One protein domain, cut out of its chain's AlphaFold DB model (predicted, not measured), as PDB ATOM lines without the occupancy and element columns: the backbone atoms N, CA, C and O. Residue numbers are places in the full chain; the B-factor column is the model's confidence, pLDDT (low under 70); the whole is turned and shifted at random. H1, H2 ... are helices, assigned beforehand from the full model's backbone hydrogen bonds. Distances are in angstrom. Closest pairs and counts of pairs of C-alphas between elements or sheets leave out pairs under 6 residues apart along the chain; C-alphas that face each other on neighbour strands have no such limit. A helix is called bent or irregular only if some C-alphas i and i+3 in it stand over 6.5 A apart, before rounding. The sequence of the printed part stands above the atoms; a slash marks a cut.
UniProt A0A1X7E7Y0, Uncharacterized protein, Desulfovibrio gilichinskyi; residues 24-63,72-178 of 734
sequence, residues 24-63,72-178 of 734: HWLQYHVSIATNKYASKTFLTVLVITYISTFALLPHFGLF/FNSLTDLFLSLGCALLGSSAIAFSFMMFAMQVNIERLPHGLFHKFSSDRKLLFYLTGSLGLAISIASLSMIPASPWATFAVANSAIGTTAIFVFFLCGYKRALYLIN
ATOM      1  N   HIS A  24      17.072  29.094  33.628       74.00
ATOM      2  CA  HIS A  24      17.350  30.453  33.164       74.00
ATOM      3  C   HIS A  24      18.626  30.535  32.334       74.00
ATOM      4  O   HIS A  24      18.635  31.217  31.317       74.00
ATOM      5  N   TRP A  25      19.675  29.798  32.701       82.62
ATOM      6  CA  TRP A  25      20.879  29.664  31.883       82.62
ATOM      7  C   TRP A  25      20.559  29.045  30.515       82.62
ATOM      8  O   TRP A  25      21.018  29.539  29.485       82.62
ATOM      9  N   LEU A  26      19.699  28.020  30.487       76.38
ATOM     10  CA  LEU A  26      19.217  27.402  29.254       76.38
ATOM     11  C   LEU A  26      18.352  28.376  28.438       76.38
ATOM     12  O   LEU A  26      18.602  28.538  27.252       76.38
ATOM     13  N   GLN A  27      17.394  29.079  29.051       81.19
ATOM     14  CA  GLN A  27      16.573  30.096  28.384       81.19
ATOM     15  C   GLN A  27      17.413  31.254  27.841       81.19
ATOM     16  O   GLN A  27      17.173  31.706  26.726       81.19
ATOM     17  N   TYR A  28      18.413  31.715  28.589       71.62
ATOM     18  CA  TYR A  28      19.315  32.788  28.182       71.62
ATOM     19  C   TYR A  28      20.186  32.358  26.999       71.62
ATOM     20  O   TYR A  28      20.284  33.078  26.005       71.62
ATOM     21  N   HIS A  29      20.747  31.146  27.030       66.94
ATOM     22  CA  HIS A  29      21.489  30.621  25.887       66.94
ATOM     23  C   HIS A  29      20.602  30.282  24.691       66.94
ATOM     24  O   HIS A  29      21.036  30.501  23.564       66.94
ATOM     25  N   VAL A  30      19.365  29.828  24.896       66.88
ATOM     26  CA  VAL A  30      18.379  29.629  23.822       66.88
ATOM     27  C   VAL A  30      17.951  30.976  23.226       66.88
ATOM     28  O   VAL A  30      17.870  31.091  22.010       66.88
ATOM     29  N   SER A  31      17.769  32.023  24.032       62.41
ATOM     30  CA  SER A  31      17.487  33.402  23.595       62.41
ATOM     31  C   SER A  31      18.640  34.001  22.774       62.41
ATOM     32  O   SER A  31      18.455  34.519  21.673       62.41
ATOM     33  N   ILE A  32      19.880  33.842  23.241       57.34
ATOM     34  CA  ILE A  32      21.069  34.292  22.506       57.34
ATOM     35  C   ILE A  32      21.281  33.465  21.238       57.34
ATOM     36  O   ILE A  32      21.641  34.012  20.194       57.34
ATOM     37  N   ALA A  33      21.054  32.152  21.299       50.00
ATOM     38  CA  ALA A  33      21.153  31.284  20.135       50.00
ATOM     39  C   ALA A  33      20.074  31.622  19.099       50.00
ATOM     40  O   ALA A  33      20.378  31.689  17.912       50.00
ATOM     41  N   THR A  34      18.845  31.915  19.527       50.97
ATOM     42  CA  THR A  34      17.755  32.324  18.635       50.97
ATOM     43  C   THR A  34      18.005  33.696  18.017       50.97
ATOM     44  O   THR A  34      17.781  33.822  16.827       50.97
ATOM     45  N   ASN A  35      18.595  34.678  18.707       53.62
ATOM     46  CA  ASN A  35      18.936  35.969  18.082       53.62
ATOM     47  C   ASN A  35      20.195  35.926  17.192       53.62
ATOM     48  O   ASN A  35      20.231  36.545  16.130       53.62
ATOM     49  N   LYS A  36      21.234  35.176  17.579       51.03
ATOM     50  CA  LYS A  36      22.516  35.119  16.844       51.03
ATOM     51  C   LYS A  36      22.520  34.090  15.707       51.03
ATOM     52  O   LYS A  36      23.279  34.228  14.747       51.03
ATOM     53  N   TYR A  37      21.678  33.062  15.806       56.44
ATOM     54  CA  TYR A  37      21.544  31.987  14.821       56.44
ATOM     55  C   TYR A  37      20.132  31.886  14.229       56.44
ATOM     56  O   TYR A  37      19.911  30.937  13.493       56.44
ATOM     57  N   ALA A  38      19.225  32.852  14.453       56.91
ATOM     58  CA  ALA A  38      17.838  32.858  13.948       56.91
ATOM     59  C   ALA A  38      17.720  32.430  12.486       56.91
ATOM     60  O   ALA A  38      16.918  31.573  12.141       56.91
ATOM     61  N   SER A  39      18.558  32.997  11.615       59.72
ATOM     62  CA  SER A  39      18.543  32.660  10.192       59.72
ATOM     63  C   SER A  39      19.021  31.234   9.922       59.72
ATOM     64  O   SER A  39      18.497  30.580   9.031       59.72
ATOM     65  N   LYS A  40      19.983  30.722  10.699       63.31
ATOM     66  CA  LYS A  40      20.501  29.352  10.577       63.31
ATOM     67  C   LYS A  40      19.539  28.326  11.169       63.31
ATOM     68  O   LYS A  40      19.341  27.299  10.541       63.31
ATOM     69  N   THR A  41      18.944  28.602  12.330       64.25
ATOM     70  CA  THR A  41      17.950  27.737  12.977       64.25
ATOM     71  C   THR A  41      16.677  27.677  12.146       64.25
ATOM     72  O   THR A  41      16.186  26.585  11.879       64.25
ATOM     73  N   PHE A  42      16.202  28.822  11.646       67.88
ATOM     74  CA  PHE A  42      15.082  28.890  10.713       67.88
ATOM     75  C   PHE A  42      15.377  28.103   9.436       67.88
ATOM     76  O   PHE A  42      14.573  27.267   9.051       67.88
ATOM     77  N   LEU A  43      16.564  28.268   8.838       68.75
ATOM     78  CA  LEU A  43      16.960  27.504   7.654       68.75
ATOM     79  C   LEU A  43      17.030  25.995   7.923       68.75
ATOM     80  O   LEU A  43      16.541  25.210   7.120       68.75
ATOM     81  N   THR A  44      17.607  25.569   9.051       71.00
ATOM     82  CA  THR A  44      17.663  24.145   9.411       71.00
ATOM     83  C   THR A  44      16.282  23.573   9.681       71.00
ATOM     84  O   THR A  44      16.004  22.468   9.241       71.00
ATOM     85  N   VAL A  45      15.394  24.319  10.345       73.25
ATOM     86  CA  VAL A  45      14.002  23.907  10.564       73.25
ATOM     87  C   VAL A  45      13.267  23.820   9.232       73.25
ATOM     88  O   VAL A  45      12.521  22.874   9.020       73.25
ATOM     89  N   LEU A  46      13.514  24.742   8.304       73.62
ATOM     90  CA  LEU A  46      12.905  24.743   6.977       73.62
ATOM     91  C   LEU A  46      13.400  23.552   6.130       73.62
ATOM     92  O   LEU A  46      12.608  22.849   5.517       73.62
ATOM     93  N   VAL A  47      14.695  23.231   6.177       72.75
ATOM     94  CA  VAL A  47      15.251  22.032   5.520       72.75
ATOM     95  C   VAL A  47      14.735  20.745   6.170       72.75
ATOM     96  O   VAL A  47      14.352  19.820   5.464       72.75
ATOM     97  N   ILE A  48      14.680  20.675   7.502       77.56
ATOM     98  CA  ILE A  48      14.145  19.512   8.226       77.56
ATOM     99  C   ILE A  48      12.656  19.345   7.940       77.56
ATOM    100  O   ILE A  48      12.214  18.222   7.739       77.56
ATOM    101  N   THR A  49      11.882  20.430   7.889       75.75
ATOM    102  CA  THR A  49      10.461  20.372   7.525       75.75
ATOM    103  C   THR A  49      10.290  19.942   6.077       75.75
ATOM    104  O   THR A  49       9.489  19.053   5.854       75.75
ATOM    105  N   TYR A  50      11.102  20.431   5.136       75.88
ATOM    106  CA  TYR A  50      11.108  19.969   3.743       75.88
ATOM    107  C   TYR A  50      11.453  18.471   3.604       75.88
ATOM    108  O   TYR A  50      10.795  17.728   2.882       75.88
ATOM    109  N   ILE A  51      12.464  17.983   4.331       76.38
ATOM    110  CA  ILE A  51      12.837  16.556   4.333       76.38
ATOM    111  C   ILE A  51      11.764  15.712   5.037       76.38
ATOM    112  O   ILE A  51      11.446  14.609   4.600       76.38
ATOM    113  N   SER A  52      11.179  16.231   6.115       69.69
ATOM    114  CA  SER A  52      10.100  15.585   6.865       69.69
ATOM    115  C   SER A  52       8.825  15.482   6.029       69.69
ATOM    116  O   SER A  52       8.201  14.425   5.995       69.69
ATOM    117  N   THR A  53       8.475  16.525   5.267       69.69
ATOM    118  CA  THR A  53       7.383  16.460   4.291       69.69
ATOM    119  C   THR A  53       7.707  15.494   3.160       69.69
ATOM    120  O   THR A  53       6.801  14.810   2.702       69.69
ATOM    121  N   PHE A  54       8.977  15.354   2.762       68.69
ATOM    122  CA  PHE A  54       9.403  14.349   1.785       68.69
ATOM    123  C   PHE A  54       9.238  12.901   2.297       68.69
ATOM    124  O   PHE A  54       8.777  12.033   1.562       68.69
ATOM    125  N   ALA A  55       9.587  12.639   3.561       67.94
ATOM    126  CA  ALA A  55       9.614  11.292   4.140       67.94
ATOM    127  C   ALA A  55       8.270  10.830   4.736       67.94
ATOM    128  O   ALA A  55       7.904   9.661   4.604       67.94
ATOM    129  N   LEU A  56       7.537  11.724   5.408       66.12
ATOM    130  CA  LEU A  56       6.371  11.358   6.220       66.12
ATOM    131  C   LEU A  56       5.043  11.514   5.476       66.12
ATOM    132  O   LEU A  56       4.182  10.648   5.606       66.12
ATOM    133  N   LEU A  57       4.855  12.574   4.678       64.69
ATOM    134  CA  LEU A  57       3.556  12.825   4.031       64.69
ATOM    135  C   LEU A  57       3.091  11.735   3.045       64.69
ATOM    136  O   LEU A  57       1.886  11.507   3.017       64.69
ATOM    137  N   PRO A  58       3.957  11.031   2.282       64.25
ATOM    138  CA  PRO A  58       3.507   9.943   1.406       64.25
ATOM    139  C   PRO A  58       2.786   8.806   2.146       64.25
ATOM    140  O   PRO A  58       2.005   8.077   1.543       64.25
ATOM    141  N   HIS A  59       3.046   8.655   3.449       64.12
ATOM    142  CA  HIS A  59       2.469   7.607   4.293       64.12
ATOM    143  C   HIS A  59       1.173   8.039   4.996       64.12
ATOM    144  O   HIS A  59       0.425   7.189   5.478       64.12
ATOM    145  N   PHE A  60       0.876   9.341   5.045       59.38
ATOM    146  CA  PHE A  60      -0.371   9.860   5.598       59.38
ATOM    147  C   PHE A  60      -1.380  10.061   4.465       59.38
ATOM    148  O   PHE A  60      -1.368  11.085   3.785       59.38
ATOM    149  N   GLY A  61      -2.274   9.088   4.267       57.84
ATOM    150  CA  GLY A  61      -3.419   9.200   3.356       57.84
ATOM    151  C   GLY A  61      -4.425  10.250   3.841       57.84
ATOM    152  O   GLY A  61      -5.458   9.910   4.410       57.84
ATOM    153  N   LEU A  62      -4.099  11.533   3.677       55.78
ATOM    154  CA  LEU A  62      -4.904  12.652   4.162       55.78
ATOM    155  C   LEU A  62      -6.021  13.035   3.173       55.78
ATOM    156  O   LEU A  62      -5.788  13.237   1.984       55.78
ATOM    157  N   PHE A  63      -7.216  13.180   3.752       53.50
ATOM    158  CA  PHE A  63      -8.572  13.542   3.298       53.50
ATOM    159  C   PHE A  63      -8.812  14.528   2.118       53.50
ATOM    160  O   PHE A  63      -9.968  14.819   1.831       53.50
ATOM    161  N   PHE A  72      -6.036  18.124 -11.434       78.56
ATOM    162  CA  PHE A  72      -4.709  17.511 -11.333       78.56
ATOM    163  C   PHE A  72      -3.756  17.955 -12.455       78.56
ATOM    164  O   PHE A  72      -2.635  18.366 -12.169       78.56
ATOM    165  N   ASN A  73      -4.230  17.984 -13.706       79.69
ATOM    166  CA  ASN A  73      -3.425  18.423 -14.855       79.69
ATOM    167  C   ASN A  73      -3.026  19.907 -14.754       79.69
ATOM    168  O   ASN A  73      -1.891  20.280 -15.035       79.69
ATOM    169  N   SER A  74      -3.932  20.768 -14.284       83.31
ATOM    170  CA  SER A  74      -3.623  22.188 -14.073       83.31
ATOM    171  C   SER A  74      -2.600  22.397 -12.949       83.31
ATOM    172  O   SER A  74      -1.811  23.337 -12.993       83.31
ATOM    173  N   LEU A  75      -2.589  21.515 -11.946       82.75
ATOM    174  CA  LEU A  75      -1.640  21.547 -10.834       82.75
ATOM    175  C   LEU A  75      -0.231  21.099 -11.265       82.75
ATOM    176  O   LEU A  75       0.755  21.716 -10.861       82.75
ATOM    177  N   THR A  76      -0.125  20.069 -12.115       83.44
ATOM    178  CA  THR A  76       1.162  19.631 -12.684       83.44
ATOM    179  C   THR A  76       1.774  20.703 -13.583       83.44
ATOM    180  O   THR A  76       2.971  20.980 -13.467       83.44
ATOM    181  N   ASP A  77       0.949  21.375 -14.394       86.69
ATOM    182  CA  ASP A  77       1.376  22.506 -15.229       86.69
ATOM    183  C   ASP A  77       1.832  23.700 -14.378       86.69
ATOM    184  O   ASP A  77       2.821  24.368 -14.701       86.69
ATOM    185  N   LEU A  78       1.154  23.947 -13.250       87.81
ATOM    186  CA  LEU A  78       1.530  24.986 -12.295       87.81
ATOM    187  C   LEU A  78       2.877  24.688 -11.629       87.81
ATOM    188  O   LEU A  78       3.693  25.600 -11.522       87.81
ATOM    189  N   PHE A  79       3.159  23.447 -11.219       88.56
ATOM    190  CA  PHE A  79       4.467  23.098 -10.646       88.56
ATOM    191  C   PHE A  79       5.601  23.186 -11.657       88.56
ATOM    192  O   PHE A  79       6.676  23.679 -11.311       88.56
ATOM    193  N   LEU A  80       5.358  22.765 -12.901       90.44
ATOM    194  CA  LEU A  80       6.329  22.918 -13.977       90.44
ATOM    195  C   LEU A  80       6.628  24.404 -14.220       90.44
ATOM    196  O   LEU A  80       7.786  24.818 -14.190       90.44
ATOM    197  N   SER A  81       5.582  25.222 -14.360       91.75
ATOM    198  CA  SER A  81       5.706  26.666 -14.589       91.75
ATOM    199  C   SER A  81       6.378  27.384 -13.416       91.75
ATOM    200  O   SER A  81       7.278  28.196 -13.622       91.75
ATOM    201  N   LEU A  82       5.994  27.059 -12.176       91.88
ATOM    202  CA  LEU A  82       6.564  27.632 -10.956       91.88
ATOM    203  C   LEU A  82       8.030  27.224 -10.773       91.88
ATOM    204  O   LEU A  82       8.866  28.077 -10.487       91.88
ATOM    205  N   GLY A  83       8.362  25.946 -10.972       89.56
ATOM    206  CA  GLY A  83       9.735  25.448 -10.907       89.56
ATOM    207  C   GLY A  83      10.636  26.112 -11.952       89.56
ATOM    208  O   GLY A  83      11.720  26.585 -11.613       89.56
ATOM    209  N   CYS A  84      10.163  26.248 -13.195       91.06
ATOM    210  CA  CYS A  84      10.867  26.977 -14.254       91.06
ATOM    211  C   CYS A  84      11.022  28.475 -13.938       91.06
ATOM    212  O   CYS A  84      12.105  29.031 -14.132       91.06
ATOM    213  N   ALA A  85       9.986  29.127 -13.400       93.81
ATOM    214  CA  ALA A  85      10.052  30.529 -12.989       93.81
ATOM    215  C   ALA A  85      11.048  30.745 -11.835       93.81
ATOM    216  O   ALA A  85      11.843  31.684 -11.870       93.81
ATOM    217  N   LEU A  86      11.062  29.853 -10.840       92.56
ATOM    218  CA  LEU A  86      12.004  29.890  -9.717       92.56
ATOM    219  C   LEU A  86      13.438  29.578 -10.154       92.56
ATOM    220  O   LEU A  86      14.373  30.192  -9.634       92.56
ATOM    221  N   LEU A  87      13.627  28.689 -11.133       91.94
ATOM    222  CA  LEU A  87      14.923  28.467 -11.777       91.94
ATOM    223  C   LEU A  87      15.425  29.747 -12.456       91.94
ATOM    224  O   LEU A  87      16.547  30.180 -12.187       91.94
ATOM    225  N   GLY A  88      14.579  30.392 -13.266       90.31
ATOM    226  CA  GLY A  88      14.894  31.670 -13.910       90.31
ATOM    227  C   GLY A  88      15.201  32.779 -12.900       90.31
ATOM    228  O   GLY A  88      16.221  33.459 -13.011       90.31
ATOM    229  N   SER A  89      14.382  32.915 -11.854       89.75
ATOM    230  CA  SER A  89      14.601  33.889 -10.779       89.75
ATOM    231  C   SER A  89      15.908  33.632 -10.023       89.75
ATOM    232  O   SER A  89      16.603  34.588  -9.681       89.75
ATOM    233  N   SER A  90      16.256  32.365  -9.768       88.94
ATOM    234  CA  SER A  90      17.512  31.990  -9.104       88.94
ATOM    235  C   SER A  90      18.721  32.350  -9.959       88.94
ATOM    236  O   SER A  90      19.695  32.895  -9.439       88.94
ATOM    237  N   ALA A  91      18.637  32.118 -11.272       88.00
ATOM    238  CA  ALA A  91      19.675  32.513 -12.214       88.00
ATOM    239  C   ALA A  91      19.863  34.040 -12.245       88.00
ATOM    240  O   ALA A  91      20.988  34.507 -12.085       88.00
ATOM    241  N   ILE A  92      18.783  34.824 -12.355       87.19
ATOM    242  CA  ILE A  92      18.851  36.298 -12.391       87.19
ATOM    243  C   ILE A  92      19.428  36.863 -11.088       87.19
ATOM    244  O   ILE A  92      20.365  37.663 -11.119       87.19
ATOM    245  N   ALA A  93      18.895  36.440  -9.936       85.12
ATOM    246  CA  ALA A  93      19.362  36.910  -8.635       85.12
ATOM    247  C   ALA A  93      20.850  36.593  -8.434       85.12
ATOM    248  O   ALA A  93      21.611  37.426  -7.936       85.12
ATOM    249  N   PHE A  94      21.286  35.408  -8.865       81.94
ATOM    250  CA  PHE A  94      22.685  35.017  -8.801       81.94
ATOM    251  C   PHE A  94      23.575  35.820  -9.742       81.94
ATOM    252  O   PHE A  94      24.607  36.319  -9.297       81.94
ATOM    253  N   SER A  95      23.177  35.998 -11.003       85.50
ATOM    254  CA  SER A  95      23.910  36.834 -11.955       85.50
ATOM    255  C   SER A  95      24.096  38.249 -11.416       85.50
ATOM    256  O   SER A  95      25.202  38.778 -11.479       85.50
ATOM    257  N   PHE A  96      23.063  38.835 -10.803       83.31
ATOM    258  CA  PHE A  96      23.165  40.153 -10.179       83.31
ATOM    259  C   PHE A  96      24.117  40.164  -8.975       83.31
ATOM    260  O   PHE A  96      24.978  41.037  -8.882       83.31
ATOM    261  N   MET A  97      24.014  39.185  -8.067       82.06
ATOM    262  CA  MET A  97      24.917  39.078  -6.913       82.06
ATOM    263  C   MET A  97      26.378  38.875  -7.340       82.06
ATOM    264  O   MET A  97      27.269  39.519  -6.788       82.06
ATOM    265  N   MET A  98      26.628  38.021  -8.334       77.69
ATOM    266  CA  MET A  98      27.963  37.780  -8.883       77.69
ATOM    267  C   MET A  98      28.509  39.003  -9.600       77.69
ATOM    268  O   MET A  98      29.671  39.329  -9.398       77.69
ATOM    269  N   PHE A  99      27.684  39.709 -10.373       78.31
ATOM    270  CA  PHE A  99      28.084  40.950 -11.028       78.31
ATOM    271  C   PHE A  99      28.419  42.039 -10.004       78.31
ATOM    272  O   PHE A  99      29.480  42.649 -10.074       78.31
ATOM    273  N   ALA A 100      27.568  42.243  -8.992       75.75
ATOM    274  CA  ALA A 100      27.821  43.205  -7.920       75.75
ATOM    275  C   ALA A 100      29.106  42.870  -7.145       75.75
ATOM    276  O   ALA A 100      29.848  43.762  -6.728       75.75
ATOM    277  N   MET A 101      29.384  41.577  -6.976       73.56
ATOM    278  CA  MET A 101      30.623  41.090  -6.393       73.56
ATOM    279  C   MET A 101      31.813  41.331  -7.334       73.56
ATOM    280  O   MET A 101      32.812  41.882  -6.894       73.56
ATOM    281  N   GLN A 102      31.711  41.007  -8.623       73.00
ATOM    282  CA  GLN A 102      32.758  41.222  -9.626       73.00
ATOM    283  C   GLN A 102      33.109  42.701  -9.767       73.00
ATOM    284  O   GLN A 102      34.259  43.054  -9.567       73.00
ATOM    285  N   VAL A 103      32.143  43.597  -9.963       69.69
ATOM    286  CA  VAL A 103      32.411  45.040 -10.132       69.69
ATOM    287  C   VAL A 103      33.107  45.652  -8.909       69.69
ATOM    288  O   VAL A 103      33.947  46.549  -9.037       69.69
ATOM    289  N   ASN A 104      32.798  45.164  -7.706       66.81
ATOM    290  CA  ASN A 104      33.440  45.640  -6.482       66.81
ATOM    291  C   ASN A 104      34.793  44.958  -6.200       66.81
ATOM    292  O   ASN A 104      35.697  45.611  -5.668       66.81
ATOM    293  N   ILE A 105      34.963  43.687  -6.584       62.62
ATOM    294  CA  ILE A 105      36.148  42.860  -6.291       62.62
ATOM    295  C   ILE A 105      37.187  42.866  -7.425       62.62
ATOM    296  O   ILE A 105      38.368  42.754  -7.134       62.62
ATOM    297  N   GLU A 106      36.825  43.084  -8.691       52.72
ATOM    298  CA  GLU A 106      37.760  43.286  -9.823       52.72
ATOM    299  C   GLU A 106      38.701  44.473  -9.593       52.72
ATOM    300  O   GLU A 106      39.776  44.571 -10.173       52.72
ATOM    301  N   ARG A 107      38.333  45.359  -8.666       59.84
ATOM    302  CA  ARG A 107      39.171  46.457  -8.190       59.84
ATOM    303  C   ARG A 107      40.115  46.034  -7.048       59.84
ATOM    304  O   ARG A 107      40.579  46.913  -6.318       59.84
ATOM    305  N   LEU A 108      40.326  44.735  -6.819       61.94
ATOM    306  CA  LEU A 108      41.228  44.147  -5.818       61.94
ATOM    307  C   LEU A 108      42.289  43.255  -6.497       61.94
ATOM    308  O   LEU A 108      42.063  42.759  -7.599       61.94
ATOM    309  N   PRO A 109      43.442  43.003  -5.847       59.09
ATOM    310  CA  PRO A 109      44.478  42.120  -6.386       59.09
ATOM    311  C   PRO A 109      43.953  40.700  -6.683       59.09
ATOM    312  O   PRO A 109      43.201  40.140  -5.882       59.09
ATOM    313  N   HIS A 110      44.414  40.081  -7.781       58.09
ATOM    314  CA  HIS A 110      43.903  38.807  -8.331       58.09
ATOM    315  C   HIS A 110      43.702  37.657  -7.317       58.09
ATOM    316  O   HIS A 110      42.771  36.865  -7.466       58.09
ATOM    317  N   GLY A 111      44.522  37.559  -6.263       59.47
ATOM    318  CA  GLY A 111      44.400  36.504  -5.245       59.47
ATOM    319  C   GLY A 111      43.151  36.606  -4.354       59.47
ATOM    320  O   GLY A 111      42.584  35.584  -3.964       59.47
ATOM    321  N   LEU A 112      42.680  37.823  -4.060       61.25
ATOM    322  CA  LEU A 112      41.474  38.050  -3.249       61.25
ATOM    323  C   LEU A 112      40.196  37.769  -4.040       61.25
ATOM    324  O   LEU A 112      39.224  37.277  -3.468       61.25
ATOM    325  N   PHE A 113      40.221  38.016  -5.354       63.44
ATOM    326  CA  PHE A 113      39.099  37.733  -6.245       63.44
ATOM    327  C   PHE A 113      38.697  36.259  -6.200       63.44
ATOM    328  O   PHE A 113      37.549  35.949  -5.895       63.44
ATOM    329  N   HIS A 114      39.657  35.350  -6.392       64.69
ATOM    330  CA  HIS A 114      39.396  33.910  -6.318       64.69
ATOM    331  C   HIS A 114      38.947  33.472  -4.912       64.69
ATOM    332  O   HIS A 114      38.099  32.593  -4.757       64.69
ATOM    333  N   LYS A 115      39.505  34.087  -3.861       66.62
ATOM    334  CA  LYS A 115      39.194  33.728  -2.469       66.62
ATOM    335  C   LYS A 115      37.767  34.117  -2.072       66.62
ATOM    336  O   LYS A 115      37.120  33.359  -1.354       66.62
ATOM    337  N   PHE A 116      37.276  35.269  -2.531       66.12
ATOM    338  CA  PHE A 116      35.921  35.733  -2.230       66.12
ATOM    339  C   PHE A 116      34.868  35.204  -3.206       66.12
ATOM    340  O   PHE A 116      33.748  34.936  -2.775       66.12
ATOM    341  N   SER A 117      35.216  34.965  -4.475       65.75
ATOM    342  CA  SER A 117      34.295  34.347  -5.438       65.75
ATOM    343  C   SER A 117      33.989  32.880  -5.113       65.75
ATOM    344  O   SER A 117      32.890  32.404  -5.383       65.75
ATOM    345  N   SER A 118      34.926  32.175  -4.468       71.75
ATOM    346  CA  SER A 118      34.774  30.781  -4.032       71.75
ATOM    347  C   SER A 118      34.158  30.634  -2.629       71.75
ATOM    348  O   SER A 118      34.350  29.614  -1.958       71.75
ATOM    349  N   ASP A 119      33.422  31.634  -2.124       81.94
ATOM    350  CA  ASP A 119      32.780  31.499  -0.814       81.94
ATOM    351  C   ASP A 119      31.764  30.346  -0.820       81.94
ATOM    352  O   ASP A 119      30.663  30.439  -1.370       81.94
ATOM    353  N   ARG A 120      32.128  29.258  -0.129       80.88
ATOM    354  CA  ARG A 120      31.327  28.035  -0.000       80.88
ATOM    355  C   ARG A 120      29.912  28.307   0.504       80.88
ATOM    356  O   ARG A 120      29.001  27.578   0.133       80.88
ATOM    357  N   LYS A 121      29.709  29.330   1.341       82.62
ATOM    358  CA  LYS A 121      28.373  29.669   1.857       82.62
ATOM    359  C   LYS A 121      27.495  30.293   0.781       82.62
ATOM    360  O   LYS A 121      26.331  29.931   0.679       82.62
ATOM    361  N   LEU A 122      28.053  31.203  -0.017       83.00
ATOM    362  CA  LEU A 122      27.328  31.834  -1.118       83.00
ATOM    363  C   LEU A 122      26.990  30.798  -2.198       83.00
ATOM    364  O   LEU A 122      25.841  30.714  -2.626       83.00
ATOM    365  N   LEU A 123      27.963  29.948  -2.550       83.38
ATOM    366  CA  LEU A 123      27.757  28.832  -3.476       83.38
ATOM    367  C   LEU A 123      26.705  27.845  -2.962       83.38
ATOM    368  O   LEU A 123      25.886  27.388  -3.748       83.38
ATOM    369  N   PHE A 124      26.674  27.557  -1.659       86.12
ATOM    370  CA  PHE A 124      25.655  26.689  -1.064       86.12
ATOM    371  C   PHE A 124      24.239  27.267  -1.180       86.12
ATOM    372  O   PHE A 124      23.304  26.534  -1.485       86.12
ATOM    373  N   TYR A 125      24.055  28.574  -0.964       87.31
ATOM    374  CA  TYR A 125      22.738  29.202  -1.130       87.31
ATOM    375  C   TYR A 125      22.269  29.166  -2.590       87.31
ATOM    376  O   TYR A 125      21.089  28.930  -2.858       87.31
ATOM    377  N   LEU A 126      23.198  29.317  -3.537       85.00
ATOM    378  CA  LEU A 126      22.910  29.154  -4.956       85.00
ATOM    379  C   LEU A 126      22.516  27.717  -5.298       85.00
ATOM    380  O   LEU A 126      21.430  27.485  -5.820       85.00
ATOM    381  N   THR A 127      23.393  26.752  -5.027       86.62
ATOM    382  CA  THR A 127      23.152  25.357  -5.409       86.62
ATOM    383  C   THR A 127      21.940  24.789  -4.680       86.62
ATOM    384  O   THR A 127      21.179  24.032  -5.275       86.62
ATOM    385  N   GLY A 128      21.697  25.224  -3.439       87.25
ATOM    386  CA  GLY A 128      20.485  24.922  -2.686       87.25
ATOM    387  C   GLY A 128      19.215  25.466  -3.344       87.25
ATOM    388  O   GLY A 128      18.257  24.715  -3.507       87.25
ATOM    389  N   SER A 129      19.197  26.734  -3.773       90.12
ATOM    390  CA  SER A 129      18.025  27.319  -4.453       90.12
ATOM    391  C   SER A 129      17.739  26.671  -5.814       90.12
ATOM    392  O   SER A 129      16.593  26.315  -6.080       90.12
ATOM    393  N   LEU A 130      18.771  26.423  -6.631       89.50
ATOM    394  CA  LEU A 130      18.634  25.710  -7.908       89.50
ATOM    395  C   LEU A 130      18.151  24.269  -7.706       89.50
ATOM    396  O   LEU A 130      17.234  23.828  -8.393       89.50
ATOM    397  N   GLY A 131      18.730  23.548  -6.741       89.94
ATOM    398  CA  GLY A 131      18.330  22.180  -6.417       89.94
ATOM    399  C   GLY A 131      16.873  22.089  -5.960       89.94
ATOM    400  O   GLY A 131      16.146  21.202  -6.405       89.94
ATOM    401  N   LEU A 132      16.413  23.039  -5.141       89.44
ATOM    402  CA  LEU A 132      15.008  23.120  -4.742       89.44
ATOM    403  C   LEU A 132      14.088  23.464  -5.913       89.44
ATOM    404  O   LEU A 132      13.031  22.859  -6.036       89.44
ATOM    405  N   ALA A 133      14.479  24.381  -6.797       91.56
ATOM    406  CA  ALA A 133      13.657  24.742  -7.947       91.56
ATOM    407  C   ALA A 133      13.511  23.572  -8.944       91.56
ATOM    408  O   ALA A 133      12.406  23.312  -9.420       91.56
ATOM    409  N   ILE A 134      14.583  22.797  -9.171       90.38
ATOM    410  CA  ILE A 134      14.531  21.528  -9.925       90.38
ATOM    411  C   ILE A 134      13.620  20.524  -9.213       90.38
ATOM    412  O   ILE A 134      12.795  19.882  -9.860       90.38
ATOM    413  N   SER A 135      13.733  20.411  -7.887       88.50
ATOM    414  CA  SER A 135      12.877  19.524  -7.097       88.50
ATOM    415  C   SER A 135      11.403  19.926  -7.137       88.50
ATOM    416  O   SER A 135      10.557  19.050  -7.031       88.50
ATOM    417  N   ILE A 136      11.072  21.215  -7.271       89.69
ATOM    418  CA  ILE A 136       9.687  21.678  -7.442       89.69
ATOM    419  C   ILE A 136       9.195  21.353  -8.855       89.69
ATOM    420  O   ILE A 136       8.082  20.862  -9.008       89.69
ATOM    421  N   ALA A 137      10.028  21.564  -9.879       89.31
ATOM    422  CA  ALA A 137       9.680  21.217 -11.256       89.31
ATOM    423  C   ALA A 137       9.443  19.706 -11.426       89.31
ATOM    424  O   ALA A 137       8.519  19.306 -12.130       89.31
ATOM    425  N   SER A 138      10.223  18.855 -10.748       87.69
ATOM    426  CA  SER A 138      10.050  17.397 -10.806       87.69
ATOM    427  C   SER A 138       8.772  16.898 -10.124       87.69
ATOM    428  O   SER A 138       8.301  15.813 -10.463       87.69
ATOM    429  N   LEU A 139       8.138  17.697  -9.250       85.81
ATOM    430  CA  LEU A 139       6.800  17.398  -8.714       85.81
ATOM    431  C   LEU A 139       5.706  17.421  -9.800       85.81
ATOM    432  O   LEU A 139       4.604  16.943  -9.550       85.81
ATOM    433  N   SER A 140       5.992  17.913 -11.012       86.62
ATOM    434  CA  SER A 140       5.086  17.773 -12.163       86.62
ATOM    435  C   SER A 140       4.944  16.325 -12.659       86.62
ATOM    436  O   SER A 140       3.947  16.001 -13.291       86.62
ATOM    437  N   MET A 141       5.892  15.430 -12.340       84.19
ATOM    438  CA  MET A 141       5.909  14.029 -12.802       84.19
ATOM    439  C   MET A 141       5.174  13.053 -11.867       84.19
ATOM    440  O   MET A 141       5.428  11.846 -11.887       84.19
ATOM    441  N   ILE A 142       4.301  13.551 -10.994       81.06
ATOM    442  CA  ILE A 142       3.633  12.722  -9.991       81.06
ATOM    443  C   ILE A 142       2.592  11.797 -10.652       81.06
ATOM    444  O   ILE A 142       1.752  12.272 -11.413       81.06
ATOM    445  N   PRO A 143       2.590  10.484 -10.342       71.69
ATOM    446  CA  PRO A 143       1.793   9.499 -11.076       71.69
ATOM    447  C   PRO A 143       0.303   9.440 -10.693       71.69
ATOM    448  O   PRO A 143      -0.470   8.839 -11.435       71.69
ATOM    449  N   ALA A 144      -0.125  10.000  -9.549       71.81
ATOM    450  CA  ALA A 144      -1.520   9.899  -9.093       71.81
ATOM    451  C   ALA A 144      -1.982  11.046  -8.164       71.81
ATOM    452  O   ALA A 144      -1.204  11.563  -7.360       71.81
ATOM    453  N   SER A 145      -3.290  11.351  -8.194       69.81
ATOM    454  CA  SER A 145      -3.981  12.370  -7.370       69.81
ATOM    455  C   SER A 145      -3.714  12.328  -5.848       69.81
ATOM    456  O   SER A 145      -3.585  13.401  -5.257       69.81
ATOM    457  N   PRO A 146      -3.547  11.162  -5.183       73.12
ATOM    458  CA  PRO A 146      -3.284  11.107  -3.736       73.12
ATOM    459  C   PRO A 146      -2.009  11.835  -3.294       73.12
ATOM    460  O   PRO A 146      -1.885  12.241  -2.141       73.12
ATOM    461  N   TRP A 147      -1.067  12.038  -4.214       74.12
ATOM    462  CA  TRP A 147       0.205  12.713  -3.968       74.12
ATOM    463  C   TRP A 147       0.123  14.239  -4.160       74.12
ATOM    464  O   TRP A 147       1.098  14.944  -3.898       74.12
ATOM    465  N   ALA A 148      -1.027  14.782  -4.582       74.81
ATOM    466  CA  ALA A 148      -1.196  16.212  -4.852       74.81
ATOM    467  C   ALA A 148      -1.014  17.078  -3.593       74.81
ATOM    468  O   ALA A 148      -0.301  18.079  -3.625       74.81
ATOM    469  N   THR A 149      -1.575  16.661  -2.453       75.69
ATOM    470  CA  THR A 149      -1.427  17.367  -1.164       75.69
ATOM    471  C   THR A 149       0.039  17.453  -0.734       75.69
ATOM    472  O   THR A 149       0.507  18.495  -0.272       75.69
ATOM    473  N   PHE A 150       0.785  16.367  -0.944       77.94
ATOM    474  CA  PHE A 150       2.227  16.312  -0.720       77.94
ATOM    475  C   PHE A 150       2.977  17.293  -1.626       77.94
ATOM    476  O   PHE A 150       3.854  18.020  -1.159       77.94
ATOM    477  N   ALA A 151       2.620  17.339  -2.908       80.12
ATOM    478  CA  ALA A 151       3.270  18.195  -3.889       80.12
ATOM    479  C   ALA A 151       3.072  19.684  -3.575       80.12
ATOM    480  O   ALA A 151       4.031  20.452  -3.590       80.12
ATOM    481  N   VAL A 152       1.849  20.080  -3.207       84.12
ATOM    482  CA  VAL A 152       1.518  21.468  -2.848       84.12
ATOM    483  C   VAL A 152       2.269  21.905  -1.589       84.12
ATOM    484  O   VAL A 152       2.881  22.973  -1.581       84.12
ATOM    485  N   ALA A 153       2.281  21.073  -0.541       82.12
ATOM    486  CA  ALA A 153       2.989  21.386   0.699       82.12
ATOM    487  C   ALA A 153       4.507  21.527   0.475       82.12
ATOM    488  O   ALA A 153       5.108  22.508   0.915       82.12
ATOM    489  N   ASN A 154       5.123  20.594  -0.263       82.12
ATOM    490  CA  ASN A 154       6.549  20.666  -0.594       82.12
ATOM    491  C   ASN A 154       6.875  21.860  -1.499       82.12
ATOM    492  O   ASN A 154       7.885  22.523  -1.284       82.12
ATOM    493  N   SER A 155       6.015  22.175  -2.469       87.50
ATOM    494  CA  SER A 155       6.186  23.337  -3.343       87.50
ATOM    495  C   SER A 155       6.124  24.658  -2.565       87.50
ATOM    496  O   SER A 155       6.987  25.518  -2.748       87.50
ATOM    497  N   ALA A 156       5.181  24.808  -1.629       86.81
ATOM    498  CA  ALA A 156       5.059  26.004  -0.795       86.81
ATOM    499  C   ALA A 156       6.263  26.187   0.150       86.81
ATOM    500  O   ALA A 156       6.837  27.280   0.243       86.81
ATOM    501  N   ILE A 157       6.690  25.108   0.817       86.56
ATOM    502  CA  ILE A 157       7.863  25.123   1.704       86.56
ATOM    503  C   ILE A 157       9.136  25.375   0.890       86.56
ATOM    504  O   ILE A 157       9.924  26.245   1.253       86.56
ATOM    505  N   GLY A 158       9.316  24.682  -0.236       86.69
ATOM    506  CA  GLY A 158      10.460  24.848  -1.131       86.69
ATOM    507  C   GLY A 158      10.558  26.262  -1.707       86.69
ATOM    508  O   GLY A 158      11.636  26.851  -1.709       86.69
ATOM    509  N   THR A 159       9.433  26.862  -2.101       90.06
ATOM    510  CA  THR A 159       9.382  28.257  -2.571       90.06
ATOM    511  C   THR A 159       9.797  29.228  -1.463       90.06
ATOM    512  O   THR A 159      10.637  30.103  -1.674       90.06
ATOM    513  N   THR A 160       9.282  29.034  -0.244       87.38
ATOM    514  CA  THR A 160       9.675  29.839   0.926       87.38
ATOM    515  C   THR A 160      11.170  29.683   1.230       87.38
ATOM    516  O   THR A 160      11.862  30.669   1.482       87.38
ATOM    517  N   ALA A 161      11.700  28.459   1.143       86.44
ATOM    518  CA  ALA A 161      13.120  28.165   1.316       86.44
ATOM    519  C   ALA A 161      13.997  28.917   0.306       86.44
ATOM    520  O   ALA A 161      15.025  29.478   0.684       86.44
ATOM    521  N   ILE A 162      13.582  28.953  -0.966       89.19
ATOM    522  CA  ILE A 162      14.295  29.652  -2.042       89.19
ATOM    523  C   ILE A 162      14.387  31.152  -1.736       89.19
ATOM    524  O   ILE A 162      15.482  31.714  -1.786       89.19
ATOM    525  N   PHE A 163      13.293  31.796  -1.313       88.69
ATOM    526  CA  PHE A 163      13.331  33.209  -0.911       88.69
ATOM    527  C   PHE A 163      14.255  33.462   0.288       88.69
ATOM    528  O   PHE A 163      15.005  34.443   0.311       88.69
ATOM    529  N   VAL A 164      14.267  32.563   1.273       86.06
ATOM    530  CA  VAL A 164      15.182  32.652   2.422       86.06
ATOM    531  C   VAL A 164      16.635  32.483   1.978       86.06
ATOM    532  O   VAL A 164      17.505  33.210   2.467       86.06
ATOM    533  N   PHE A 165      16.912  31.577   1.034       86.81
ATOM    534  CA  PHE A 165      18.236  31.425   0.436       86.81
ATOM    535  C   PHE A 165      18.673  32.681  -0.316       86.81
ATOM    536  O   PHE A 165      19.819  33.093  -0.145       86.81
ATOM    537  N   PHE A 166      17.779  33.347  -1.055       87.00
ATOM    538  CA  PHE A 166      18.085  34.633  -1.690       87.00
ATOM    539  C   PHE A 166      18.419  35.716  -0.668       87.00
ATOM    540  O   PHE A 166      19.441  36.380  -0.808       87.00
ATOM    541  N   LEU A 167      17.625  35.867   0.397       85.00
ATOM    542  CA  LEU A 167      17.905  36.851   1.448       85.00
ATOM    543  C   LEU A 167      19.231  36.564   2.168       85.00
ATOM    544  O   LEU A 167      20.005  37.484   2.443       85.00
ATOM    545  N   CYS A 168      19.515  35.293   2.462       84.44
ATOM    546  CA  CYS A 168      20.786  34.877   3.057       84.44
ATOM    547  C   CYS A 168      21.967  35.127   2.108       84.44
ATOM    548  O   CYS A 168      22.996  35.652   2.540       84.44
ATOM    549  N   GLY A 169      21.808  34.791   0.826       84.38
ATOM    550  CA  GLY A 169      22.783  35.036  -0.234       84.38
ATOM    551  C   GLY A 169      23.077  36.520  -0.403       84.38
ATOM    552  O   GLY A 169      24.238  36.914  -0.347       84.38
ATOM    553  N   TYR A 170      22.041  37.354  -0.470       84.12
ATOM    554  CA  TYR A 170      22.154  38.806  -0.582       84.12
ATOM    555  C   TYR A 170      22.872  39.426   0.622       84.12
ATOM    556  O   TYR A 170      23.848  40.158   0.454       84.12
ATOM    557  N   LYS A 171      22.471  39.077   1.856       84.06
ATOM    558  CA  LYS A 171      23.168  39.537   3.072       84.06
ATOM    559  C   LYS A 171      24.633  39.101   3.085       84.06
ATOM    560  O   LYS A 171      25.499  39.867   3.506       84.06
ATOM    561  N   ARG A 172      24.927  37.877   2.627       84.62
ATOM    562  CA  ARG A 172      26.304  37.383   2.528       84.62
ATOM    563  C   ARG A 172      27.099  38.119   1.449       84.62
ATOM    564  O   ARG A 172      28.250  38.447   1.707       84.62
ATOM    565  N   ALA A 173      26.499  38.418   0.301       82.62
ATOM    566  CA  ALA A 173      27.124  39.194  -0.764       82.62
ATOM    567  C   ALA A 173      27.460  40.618  -0.292       82.62
ATOM    568  O   ALA A 173      28.604  41.041  -0.426       82.62
ATOM    569  N   LEU A 174      26.529  41.314   0.374       81.19
ATOM    570  CA  LEU A 174      26.797  42.625   0.985       81.19
ATOM    571  C   LEU A 174      27.939  42.570   2.009       81.19
ATOM    572  O   LEU A 174      28.816  43.432   2.015       81.19
ATOM    573  N   TYR A 175      27.961  41.532   2.849       82.12
ATOM    574  CA  TYR A 175      29.044  41.313   3.808       82.12
ATOM    575  C   TYR A 175      30.403  41.136   3.118       82.12
ATOM    576  O   TYR A 175      31.405  41.648   3.604       82.12
ATOM    577  N   LEU A 176      30.446  40.412   1.997       80.75
ATOM    578  CA  LEU A 176      31.672  40.190   1.232       80.75
ATOM    579  C   LEU A 176      32.117  41.423   0.445       80.75
ATOM    580  O   LEU A 176      33.292  41.496   0.114       80.75
ATOM    581  N   ILE A 177      31.221  42.363   0.138       81.19
ATOM    582  CA  ILE A 177      31.542  43.606  -0.580       81.19
ATOM    583  C   ILE A 177      32.086  44.686   0.370       81.19
ATOM    584  O   ILE A 177      32.902  45.504  -0.050       81.19
ATOM    585  N   ASN A 178      31.672  44.692   1.642       83.50
ATOM    586  CA  ASN A 178      32.094  45.710   2.607       83.50
ATOM    587  C   ASN A 178      33.620  45.639   2.884       83.50
ATOM    588  O   ASN A 178      34.090  44.611   3.384       83.50
TER     589      ASN A 178
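What this domain is: This is residues 24 to 63 and 72 to 178 of the 734 residues of an uncharacterized protein of Desulfovibrio gilichinskyi (UniProt A0A1X7E7Y0). Three long helices, H2, H4 and H5, make an up-and-down bundle, each running against the one before it; H1b, one arm of the bent H1, packs along H5, while the other arm, H1a, turns away at about a right angle. Residues 24 to 32 of H1a stick out, as do residues 106 to 112 near the short H3 at one end. The printed part has 147 residues with five named helices, H1 to H5 in order, and no named strand: all helix. It is loose, with a radius of gyration of the C-alphas of 18.6 A, and spans 59 by 47 by 17 A.

How they stand to each other: H1, residues 24 to 59, was assigned as one helix by its hydrogen bonds but is bent, C-alphas 36 and 39 being 8.1 A apart. Its arms H1a, residues 24 to 36, and H1b, residues 39 to 59, stand about perpendicular, at 87 degrees. H1b touches H5, residues 145 to 177, at a shallow tilt of 16 degrees, opposite ways; the closest C-alphas, of Leu 57 and Phe 150, are 6.0 A apart. H2, residues 72 to 105, touches H4, residues 120 to 141, opposite ways, closest at the C-alphas of Gly 83 and Ala 137, 4.2 A. H2 and H3, residues 110 to 117, form a hairpin, touching with residues 98 to 105 of H2 alone, closest at the C-alphas of Ile 105 and Phe 113, 5.9 A. H4 and H5 form a hairpin, closest at the C-alphas of Ser 129 and Ile 162, 5.0 A. H2 and H5 touch, the same way, closest at the C-alphas of Met 101 and Ile 177, 6.4 A. Every O i to N i+4 pair is within hydrogen-bond range in H1a and H2, against 14 of 17 in H1b, 3 of 4 in H3, 15 of 18 in H4 and 27 of 29 in H5.

Where its parts are: H1a begins at C-alpha 24 (17.350, 30.453, 33.164) and is 17.7 A long; H1b is 30.3 A, H2 48.3 A, H3 11.0 A, H4 31.7 A. H5, 47.8 A, ends at C-alpha 177 (31.542, 43.606, -0.580). H1b and H5 are irregular: C-alphas 55 and 58 are 6.8 A apart, C-alphas 146 and 149 7.0 A.

The domain as a whole: The C-alphas farthest apart, of Phe 63 and Pro 109, are 61.0 A apart. Residues 64 to 71 are not printed; C-alphas 63 and 72 are 15.6 A apart across this cut. The links H2 to H3, H3 to H4 and H4 to H5 are tight. Mean pLDDT of the printed part is 77.1, with residues 29 to 43, 52 to 63, 103 to 117 and 145 under 70.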